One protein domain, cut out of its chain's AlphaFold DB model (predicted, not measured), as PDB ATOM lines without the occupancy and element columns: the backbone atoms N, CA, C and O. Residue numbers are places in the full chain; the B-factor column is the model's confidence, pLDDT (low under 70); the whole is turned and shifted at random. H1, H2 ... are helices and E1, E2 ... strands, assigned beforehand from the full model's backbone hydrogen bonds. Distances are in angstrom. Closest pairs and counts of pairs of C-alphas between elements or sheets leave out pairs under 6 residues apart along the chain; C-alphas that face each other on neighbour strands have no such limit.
ATOM      1  N   ILE A  14     101.893  80.652 120.034       95.50
ATOM      2  CA  ILE A  14     100.450  80.395 120.028       95.50
ATOM      3  C   ILE A  14     100.022  79.964 121.428       95.50
ATOM      4  O   ILE A  14     100.516  78.974 121.972       95.50
ATOM      5  N   THR A  15      99.055  80.681 121.992       96.94
ATOM      6  CA  THR A  15      98.400  80.289 123.241       96.94
ATOM      7  C   THR A  15      97.484  79.096 122.993       96.94
ATOM      8  O   THR A  15      96.621  79.122 122.115       96.94
ATOM      9  N   VAL A  16      97.630  78.048 123.802       96.88
ATOM     10  CA  VAL A  16      96.687  76.926 123.845       96.88
ATOM     11  C   VAL A  16      95.839  77.087 125.093       96.88
ATOM     12  O   VAL A  16      96.366  77.309 126.174       96.88
ATOM     13  N   PHE A  17      94.524  76.951 124.981       97.25
ATOM     14  CA  PHE A  17      93.652  77.058 126.144       97.25
ATOM     15  C   PHE A  17      92.602  75.957 126.182       97.25
ATOM     16  O   PHE A  17      92.287  75.320 125.175       97.25
ATOM     17  N   THR A  18      92.043  75.740 127.368       97.12
ATOM     18  CA  THR A  18      90.820  74.958 127.539       97.12
ATOM     19  C   THR A  18      89.851  75.672 128.470       97.12
ATOM     20  O   THR A  18      90.246  76.464 129.329       97.12
ATOM     21  N   LEU A  19      88.566  75.384 128.281       98.12
ATOM     22  CA  LEU A  19      87.485  75.894 129.114       98.12
ATOM     23  C   LEU A  19      87.226  74.880 130.226       98.12
ATOM     24  O   LEU A  19      86.617  73.833 129.989       98.12
ATOM     25  N   GLU A  20      87.681  75.178 131.437       97.56
ATOM     26  CA  GLU A  20      87.297  74.406 132.610       97.56
ATOM     27  C   GLU A  20      85.896  74.868 133.020       97.56
ATOM     28  O   GLU A  20      85.688  75.929 133.598       97.56
ATOM     29  N   THR A  21      84.898  74.085 132.631       97.31
ATOM     30  CA  THR A  21      83.482  74.467 132.752       97.31
ATOM     31  C   THR A  21      82.919  74.319 134.174       97.31
ATOM     32  O   THR A  21      81.736  74.592 134.405       97.31
ATOM     33  N   GLY A  22      83.711  73.818 135.121       95.56
ATOM     34  CA  GLY A  22      83.297  73.304 136.425       95.56
ATOM     35  C   GLY A  22      82.554  71.970 136.348       95.56
ATOM     36  O   GLY A  22      81.979  71.536 137.345       95.56
ATOM     37  N   ARG A  23      82.471  71.369 135.150       94.94
ATOM     38  CA  ARG A  23      81.626  70.208 134.803       94.94
ATOM     39  C   ARG A  23      82.321  69.190 133.899       94.94
ATOM     40  O   ARG A  23      81.655  68.318 133.345       94.94
ATOM     41  N   LEU A  24      83.634  69.310 133.727       95.38
ATOM     42  CA  LEU A  24      84.424  68.310 133.017       95.38
ATOM     43  C   LEU A  24      84.512  67.022 133.850       95.38
ATOM     44  O   LEU A  24      84.430  67.061 135.076       95.38
ATOM     45  N   ASN A  25      84.666  65.876 133.184       95.88
ATOM     46  CA  ASN A  25      84.940  64.626 133.890       95.88
ATOM     47  C   ASN A  25      86.365  64.631 134.481       95.88
ATOM     48  O   ASN A  25      87.230  65.411 134.062       95.88
ATOM     49  N   SER A  26      86.606  63.758 135.459       96.88
ATOM     50  CA  SER A  26      87.897  63.634 136.148       96.88
ATOM     51  C   SER A  26      89.042  63.311 135.193       96.88
ATOM     52  O   SER A  26      90.150  63.813 135.364       96.88
ATOM     53  N   GLU A  27      88.779  62.519 134.157       97.00
ATOM     54  CA  GLU A  27      89.772  62.107 133.166       97.00
ATOM     55  C   GLU A  27      90.255  63.302 132.329       97.00
ATOM     56  O   GLU A  27      91.444  63.409 132.026       97.00
ATOM     57  N   THR A  28      89.353  64.228 131.989       95.31
ATOM     58  CA  THR A  28      89.677  65.457 131.250       95.31
ATOM     59  C   THR A  28      90.483  66.410 132.122       95.31
ATOM     60  O   THR A  28      91.450  66.998 131.640       95.31
ATOM     61  N   LEU A  29      90.136  66.538 133.407       95.31
ATOM     62  CA  LEU A  29      90.915  67.341 134.352       95.31
ATOM     63  C   LEU A  29      92.324  66.761 134.534       95.31
ATOM     64  O   LEU A  29      93.302  67.493 134.418       95.31
ATOM     65  N   ALA A  30      92.452  65.441 134.682       96.00
ATOM     66  CA  ALA A  30      93.755  64.780 134.759       96.00
ATOM     67  C   ALA A  30      94.596  64.958 133.479       96.00
ATOM     68  O   ALA A  30      95.828  64.943 133.529       96.00
ATOM     69  N   LEU A  31      93.959  65.129 132.314       96.06
ATOM     70  CA  LEU A  31      94.669  65.417 131.067       96.06
ATOM     71  C   LEU A  31      95.293  66.821 131.065       96.06
ATOM     72  O   LEU A  31      96.357  66.986 130.472       96.06
ATOM     73  N   VAL A  32      94.695  67.806 131.742       95.38
ATOM     74  CA  VAL A  32      95.270  69.158 131.866       95.38
ATOM     75  C   VAL A  32      96.645  69.105 132.531       95.38
ATOM     76  O   VAL A  32      97.604  69.674 132.007       95.38
ATOM     77  N   ASP A  33      96.767  68.370 133.634       93.31
ATOM     78  CA  ASP A  33      98.037  68.232 134.355       93.31
ATOM     79  C   ASP A  33      99.088  67.498 133.515       93.31
ATOM     80  O   ASP A  33     100.258  67.894 133.469       93.31
ATOM     81  N   LYS A  34      98.660  66.476 132.763       96.75
ATOM     82  CA  LYS A  34      99.527  65.772 131.807       96.75
ATOM     83  C   LYS A  34     100.013  66.687 130.685       96.75
ATOM     84  O   LYS A  34     101.173  66.592 130.305       96.75
ATOM     85  N   VAL A  35      99.165  67.575 130.160       96.12
ATOM     86  CA  VAL A  35      99.565  68.539 129.119       96.12
ATOM     87  C   VAL A  35     100.629  69.490 129.655       96.12
ATOM     88  O   VAL A  35     101.667  69.636 129.019       96.12
ATOM     89  N   LYS A  36     100.420  70.074 130.840       94.75
ATOM     90  CA  LYS A  36     101.404  70.977 131.463       94.75
ATOM     91  C   LYS A  36     102.738  70.281 131.746       94.75
ATOM     92  O   LYS A  36     103.788  70.866 131.520       94.75
ATOM     93  N   THR A  37     102.691  69.026 132.194       96.75
ATOM     94  CA  THR A  37     103.895  68.226 132.479       96.75
ATOM     95  C   THR A  37     104.650  67.850 131.202       96.75
ATOM     96  O   THR A  37     105.872  67.960 131.151       96.75
ATOM     97  N   ASN A  38     103.936  67.421 130.159       96.88
ATOM     98  CA  ASN A  38     104.549  66.948 128.917       96.88
ATOM     99  C   ASN A  38     105.006  68.090 127.997       96.88
ATOM    100  O   ASN A  38     105.898  67.889 127.175       96.88
ATOM    101  N   TYR A  39     104.399  69.273 128.119       96.12
ATOM    102  CA  TYR A  39     104.693  70.448 127.298       96.12
ATOM    103  C   TYR A  39     104.983  71.673 128.187       96.12
ATOM    104  O   TYR A  39     104.223  72.641 128.161       96.12
ATOM    105  N   PRO A  40     106.081  71.671 128.971       94.12
ATOM    106  CA  PRO A  40     106.340  72.689 129.997       94.12
ATOM    107  C   PRO A  40     106.552  74.106 129.440       94.12
ATOM    108  O   PRO A  40     106.340  75.081 130.152       94.12
ATOM    109  N   ASN A  41     106.941  74.223 128.167       93.38
ATOM    110  CA  ASN A  41     107.166  75.506 127.493       93.38
ATOM    111  C   ASN A  41     105.937  76.002 126.714       93.38
ATOM    112  O   ASN A  41     105.995  77.051 126.076       93.38
ATOM    113  N   LEU A  42     104.842  75.237 126.702       95.38
ATOM    114  CA  LEU A  42     103.618  75.641 126.025       95.38
ATOM    115  C   LEU A  42     102.912  76.715 126.857       95.38
ATOM    116  O   LEU A  42     102.648  76.504 128.041       95.38
ATOM    117  N   ASN A  43     102.533  77.833 126.232       95.62
ATOM    118  CA  ASN A  43     101.645  78.817 126.853       95.62
ATOM    119  C   ASN A  43     100.228  78.227 126.960       95.62
ATOM    120  O   ASN A  43      99.388  78.428 126.081       95.62
ATOM    121  N   PHE A  44     100.004  77.421 128.001       96.50
ATOM    122  CA  PHE A  44      98.751  76.720 128.246       96.50
ATOM    123  C   PHE A  44      97.906  77.436 129.303       96.50
ATOM    124  O   PHE A  44      98.316  77.551 130.461       96.50
ATOM    125  N   GLN A  45      96.695  77.851 128.937       97.19
ATOM    126  CA  GLN A  45      95.804  78.633 129.795       97.19
ATOM    127  C   GLN A  45      94.496  77.905 130.120       97.19
ATOM    128  O   GLN A  45      93.977  77.096 129.348       97.19
ATOM    129  N   LEU A  46      93.950  78.212 131.297       97.38
ATOM    130  CA  LEU A  46      92.661  77.710 131.762       97.38
ATOM    131  C   LEU A  46      91.706  78.881 131.921       97.38
ATOM    132  O   LEU A  46      91.991  79.818 132.664       97.38
ATOM    133  N   TYR A  47      90.561  78.792 131.254       98.38
ATOM    134  CA  TYR A  47      89.480  79.752 131.410       98.38
ATOM    135  C   TYR A  47      88.326  79.096 132.151       98.38
ATOM    136  O   TYR A  47      87.863  78.019 131.776       98.38
ATOM    137  N   TYR A  48      87.873  79.771 133.199       98.38
ATOM    138  CA  TYR A  48      86.811  79.316 134.090       98.38
ATOM    139  C   TYR A  48      85.573  80.192 133.915       98.38
ATOM    140  O   TYR A  48      85.732  81.382 133.626       98.38
ATOM    141  N   PRO A  49      84.354  79.665 134.129       98.31
ATOM    142  CA  PRO A  49      83.163  80.499 134.218       98.31
ATOM    143  C   PRO A  49      83.290  81.565 135.301       98.31
ATOM    144  O   PRO A  49      83.982  81.380 136.304       98.31
ATOM    145  N   ASP A  50      82.510  82.631 135.147       98.12
ATOM    146  CA  ASP A  50      82.139  83.490 136.268       98.12
ATOM    147  C   ASP A  50      81.518  82.631 137.386       98.12
ATOM    148  O   ASP A  50      80.465  82.003 137.218       98.12
ATOM    149  N   THR A  51      82.211  82.571 138.523       96.69
ATOM    150  CA  THR A  51      81.853  81.699 139.645       96.69
ATOM    151  C   THR A  51      80.532  82.104 140.282       96.69
ATOM    152  O   THR A  51      79.764  81.227 140.682       96.69
ATOM    153  N   GLN A  52      80.230  83.403 140.329       98.19
ATOM    154  CA  GLN A  52      78.985  83.916 140.890       98.19
ATOM    155  C   GLN A  52      77.809  83.547 139.991       98.19
ATOM    156  O   GLN A  52      76.832  82.977 140.473       98.19
ATOM    157  N   LYS A  53      77.920  83.773 138.677       98.25
ATOM    158  CA  LYS A  53      76.862  83.412 137.717       98.25
ATOM    159  C   LYS A  53      76.626  81.906 137.660       98.25
ATOM    160  O   LYS A  53      75.480  81.465 137.614       98.25
ATOM    161  N   ALA A  54      77.691  81.106 137.690       98.12
ATOM    162  CA  ALA A  54      77.574  79.652 137.705       98.12
ATOM    163  C   ALA A  54      76.898  79.138 138.987       98.12
ATOM    164  O   ALA A  54      76.046  78.252 138.910       98.12
ATOM    165  N   ALA A  55      77.252  79.697 140.150       97.88
ATOM    166  CA  ALA A  55      76.626  79.354 141.425       97.88
ATOM    167  C   ALA A  55      75.161  79.814 141.493       97.88
ATOM    168  O   ALA A  55      74.314  79.090 142.016       97.88
ATOM    169  N   GLU A  56      74.851  80.989 140.941       98.44
ATOM    170  CA  GLU A  56      73.486  81.509 140.841       98.44
ATOM    171  C   GLU A  56      72.597  80.585 140.012       98.44
ATOM    172  O   GLU A  56      71.539  80.165 140.480       98.44
ATOM    173  N   TYR A  57      73.060  80.208 138.819       98.38
ATOM    174  CA  TYR A  57      72.360  79.272 137.944       98.38
ATOM    175  C   TYR A  57      72.099  77.939 138.656       98.38
ATOM    176  O   TYR A  57      70.966  77.456 138.689       98.38
ATOM    177  N   ASP A  58      73.133  77.367 139.281       97.88
ATOM    178  CA  ASP A  58      73.022  76.092 139.992       97.88
ATOM    179  C   ASP A  58      72.025  76.179 141.164       97.88
ATOM    180  O   ASP A  58      71.289  75.218 141.399       97.88
ATOM    181  N   ARG A  59      71.967  77.316 141.873       98.25
ATOM    182  CA  ARG A  59      71.046  77.546 142.998       98.25
ATOM    183  C   ARG A  59      69.601  77.748 142.545       98.25
ATOM    184  O   ARG A  59      68.698  77.218 143.183       98.25
ATOM    185  N   GLN A  60      69.377  78.528 141.489       98.06
ATOM    186  CA  GLN A  60      68.028  78.877 141.033       98.06
ATOM    187  C   GLN A  60      67.381  77.790 140.175       98.06
ATOM    188  O   GLN A  60      66.171  77.593 140.249       98.06
ATOM    189  N   LYS A  61      68.164  77.143 139.307       97.69
ATOM    190  CA  LYS A  61      67.657  76.203 138.295       97.69
ATOM    191  C   LYS A  61      67.961  74.756 138.648       97.69
ATOM    192  O   LYS A  61      67.234  73.866 138.240       97.69
ATOM    193  N   GLY A  62      69.022  74.524 139.416       97.19
ATOM    194  CA  GLY A  62      69.496  73.195 139.765       97.19
ATOM    195  C   GLY A  62      70.757  72.806 139.000       97.19
ATOM    196  O   GLY A  62      70.980  73.148 137.835       97.19
ATOM    197  N   LYS A  63      71.588  72.007 139.672       95.31
ATOM    198  CA  LYS A  63      72.913  71.575 139.211       95.31
ATOM    199  C   LYS A  63      72.892  70.868 137.840       95.31
ATOM    200  O   LYS A  63      73.929  70.847 137.174       95.31
ATOM    201  N   PHE A  64      71.759  70.289 137.441       96.38
ATOM    202  CA  PHE A  64      71.586  69.470 136.236       96.38
ATOM    203  C   PHE A  64      70.489  69.982 135.287       96.38
ATOM    204  O   PHE A  64      70.129  69.287 134.340       96.38
ATOM    205  N   ALA A  65      70.023  71.221 135.482       96.38
ATOM    206  CA  ALA A  65      68.919  71.829 134.735       96.38
ATOM    207  C   ALA A  65      69.107  71.844 133.205       96.38
ATOM    208  O   ALA A  65      68.154  71.907 132.437       96.38
ATOM    209  N   PHE A  66      70.344  71.718 132.719       96.38
ATOM    210  CA  PHE A  66      70.655  71.598 131.290       96.38
ATOM    211  C   PHE A  66      70.137  70.303 130.620       96.38
ATOM    212  O   PHE A  66      70.203  70.179 129.388       96.38
ATOM    213  N   TYR A  67      69.643  69.333 131.398       96.81
ATOM    214  CA  TYR A  67      68.901  68.177 130.888       96.81
ATOM    215  C   TYR A  67      67.397  68.430 130.755       96.81
ATOM    216  O   TYR A  67      66.737  67.697 130.027       96.81
ATOM    217  N   GLU A  68      66.867  69.458 131.416       97.44
ATOM    218  CA  GLU A  68      65.424  69.687 131.530       97.44
ATOM    219  C   GLU A  68      64.861  70.436 130.320       97.44
ATOM    220  O   GLU A  68      63.750  70.149 129.883       97.44
ATOM    221  N   SER A  69      65.625  71.368 129.738       98.00
ATOM    222  CA  SER A  69      65.202  72.080 128.528       98.00
ATOM    223  C   SER A  69      66.370  72.582 127.673       98.00
ATOM    224  O   SER A  69      67.528  72.647 128.106       98.00
ATOM    225  N   VAL A  70      66.068  72.946 126.422       97.75
ATOM    226  CA  VAL A  70      67.044  73.540 125.495       97.75
ATOM    227  C   VAL A  70      67.463  74.931 125.970       97.75
ATOM    228  O   VAL A  70      68.636  75.288 125.867       97.75
ATOM    229  N   GLU A  71      66.529  75.704 126.514       98.25
ATOM    230  CA  GLU A  71      66.738  77.052 127.042       98.25
ATOM    231  C   GLU A  71      67.711  77.018 128.224       98.25
ATOM    232  O   GLU A  71      68.732  77.706 128.197       98.25
ATOM    233  N   LEU A  72      67.468  76.132 129.197       98.25
ATOM    234  CA  LEU A  72      68.346  75.930 130.354       98.25
ATOM    235  C   LEU A  72      69.740  75.461 129.922       98.25
ATOM    236  O   LEU A  72      70.767  75.948 130.400       98.25
ATOM    237  N   ARG A  73      69.816  74.562 128.933       98.25
ATOM    238  CA  ARG A  73      71.104  74.140 128.365       98.25
ATOM    239  C   ARG A  73      71.860  75.294 127.714       98.25
ATOM    240  O   ARG A  73      73.077  75.376 127.892       98.25
ATOM    241  N   ARG A  74      71.174  76.151 126.953       98.12
ATOM    242  CA  ARG A  74      71.772  77.328 126.306       98.12
ATOM    243  C   ARG A  74      72.307  78.306 127.342       98.12
ATOM    244  O   ARG A  74      73.445  78.736 127.197       98.12
ATOM    245  N   GLU A  75      71.550  78.585 128.400       98.19
ATOM    246  CA  GLU A  75      71.977  79.452 129.504       98.19
ATOM    247  C   GLU A  75      73.208  78.882 130.233       98.19
ATOM    248  O   GLU A  75      74.231  79.558 130.357       98.19
ATOM    249  N   CYS A  76      73.172  77.598 130.607       98.38
ATOM    250  CA  CYS A  76      74.313  76.899 131.204       98.38
ATOM    251  C   CYS A  76      75.558  76.949 130.301       98.38
ATOM    252  O   CYS A  76      76.658  77.270 130.760       98.38
ATOM    253  N   CYS A  77      75.399  76.665 129.003       98.19
ATOM    254  CA  CYS A  77      76.495  76.722 128.036       98.19
ATOM    255  C   CYS A  77      77.007  78.148 127.831       98.19
ATOM    256  O   CYS A  77      78.210  78.331 127.652       98.19
ATOM    257  N   PHE A  78      76.135  79.153 127.874       98.25
ATOM    258  CA  PHE A  78      76.546  80.545 127.776       98.25
ATOM    259  C   PHE A  78      77.476  80.916 128.935       98.25
ATOM    260  O   PHE A  78      78.605  81.338 128.691       98.25
ATOM    261  N   ILE A  79      77.049  80.648 130.172       98.44
ATOM    262  CA  ILE A  79      77.816  80.947 131.392       98.44
ATOM    263  C   ILE A  79      79.125  80.151 131.436       98.44
ATOM    264  O   ILE A  79      80.177  80.695 131.758       98.44
ATOM    265  N   ARG A  80      79.069  78.849 131.128       98.56
ATOM    266  CA  ARG A  80      80.197  77.928 131.343       98.56
ATOM    267  C   ARG A  80      81.135  77.762 130.161       98.56
ATOM    268  O   ARG A  80      82.225  77.230 130.349       98.56
ATOM    269  N   LYS A  81      80.721  78.148 128.952       98.19
ATOM    270  CA  LYS A  81      81.497  77.915 127.724       98.19
ATOM    271  C   LYS A  81      81.626  79.176 126.879       98.19
ATOM    272  O   LYS A  81      82.740  79.538 126.534       98.19
ATOM    273  N   ILE A  82      80.524  79.841 126.539       97.69
ATOM    274  CA  ILE A  82      80.567  80.944 125.564       97.69
ATOM    275  C   ILE A  82      81.217  82.200 126.150       97.69
ATOM    276  O   ILE A  82      82.097  82.768 125.515       97.69
ATOM    277  N   GLU A  83      80.832  82.600 127.361       98.00
ATOM    278  CA  GLU A  83      81.456  83.719 128.075       98.00
ATOM    279  C   GLU A  83      82.975  83.521 128.254       98.00
ATOM    280  O   GLU A  83      83.730  84.373 127.778       98.00
ATOM    281  N   PRO A  84      83.466  82.402 128.827       98.38
ATOM    282  CA  PRO A  84      84.903  82.220 129.004       98.38
ATOM    283  C   PRO A  84      85.647  82.043 127.673       98.38
ATOM    284  O   PRO A  84      86.795  82.462 127.573       98.38
ATOM    285  N   LEU A  85      85.006  81.493 126.633       97.94
ATOM    286  CA  LEU A  85      85.573  81.466 125.280       97.94
ATOM    287  C   LEU A  85      85.774  82.876 124.719       97.94
ATOM    288  O   LEU A  85      86.806  83.144 124.118       97.94
ATOM    289  N   ASN A  86      84.812  83.780 124.918       97.06
ATOM    290  CA  ASN A  86      84.941  85.163 124.461       97.06
ATOM    291  C   ASN A  86      86.114  85.869 125.139       97.06
ATOM    292  O   ASN A  86      86.857  86.569 124.463       97.06
ATOM    293  N   ARG A  87      86.321  85.637 126.441       97.31
ATOM    294  CA  ARG A  87      87.510  86.142 127.146       97.31
ATOM    295  C   ARG A  87      88.808  85.507 126.653       97.31
ATOM    296  O   ARG A  87      89.819  86.191 126.589       97.31
ATOM    297  N   ALA A  88      88.793  84.221 126.309       97.81
ATOM    298  CA  ALA A  88      89.976  83.529 125.795       97.81
ATOM    299  C   ALA A  88      90.411  84.003 124.408       97.81
ATOM    300  O   ALA A  88      91.591  83.948 124.079       97.81
ATOM    301  N   LEU A  89      89.451  84.452 123.605       97.56
ATOM    302  CA  LEU A  89      89.671  84.949 122.250       97.56
ATOM    303  C   LEU A  89      89.740  86.476 122.180       97.56
ATOM    304  O   LEU A  89      89.805  87.028 121.085       97.56
ATOM    305  N   GLN A  90      89.694  87.156 123.325       95.62
ATOM    306  CA  GLN A  90      89.812  88.603 123.366       95.62
ATOM    307  C   GLN A  90      91.167  89.013 122.772       95.62
ATOM    308  O   GLN A  90      92.199  88.466 123.152       95.62
ATOM    309  N   ASP A  91      91.133  89.949 121.823       93.00
ATOM    310  CA  ASP A  91      92.298  90.489 121.108       93.00
ATOM    311  C   ASP A  91      93.088  89.467 120.262       93.00
ATOM    312  O   ASP A  91      94.193  89.759 119.809       93.00
TER     313      ASP A  91
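AT A GLANCE: This is residues 14 to 91 of the 132 residues of the protein "Phosphoadenosine phosphosulfate reductase" of Actinobacillus equuli (UniProt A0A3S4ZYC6). A two-stranded parallel ribbon, E1 and E2, has H1 on one side and residues 80 to 88 of the long, kinked H3 on the other. H2 and H3 form a helical hairpin reaching away from it. The 78 printed residues run E1, H1, E2, H2, H3, mostly helix, only just loose, close to compact: radius of gyration of the C-alphas 14.2 A, spans 41 by 31 by 21 A.

HOW THE PARTS SIT: E1, residues 16 to 19, H1, residues 26 to 38, and E2, residues 44 to 47, form a strand-helix-strand unit, parallel strands joined through a helix, with a right-handed crossover. N 45 and O 16 are 2.8 A apart, within hydrogen-bond range. H2, residues 51 to 61, touches residues 72 to 80 of H3, residues 70 to 88, at a shallow tilt of 2 degrees, opposite ways; the closest C-alphas, Ala 54 and Ile 79, are 6.4 A apart. H1 is apart from both. Every O i to N i+4 pair is within hydrogen-bond range in H2, 8 of 9 in H1, 13 of 15 in H3.

IN THESE COORDINATES: E1, 10.7 A, begins at C-alpha 16 (96.687, 76.926, 123.845). H1 is 18.5 A, E2 10.3 A, H2 15.3 A. H3, 25.0 A, ends at C-alpha 88 (89.976, 83.529, 125.795).

THE WHOLE: The farthest C-alphas, Asn 41 and Glu 68, are 42.3 A apart. The printed part has no cut, no link is long, and no printed residue is under pLDDT 70.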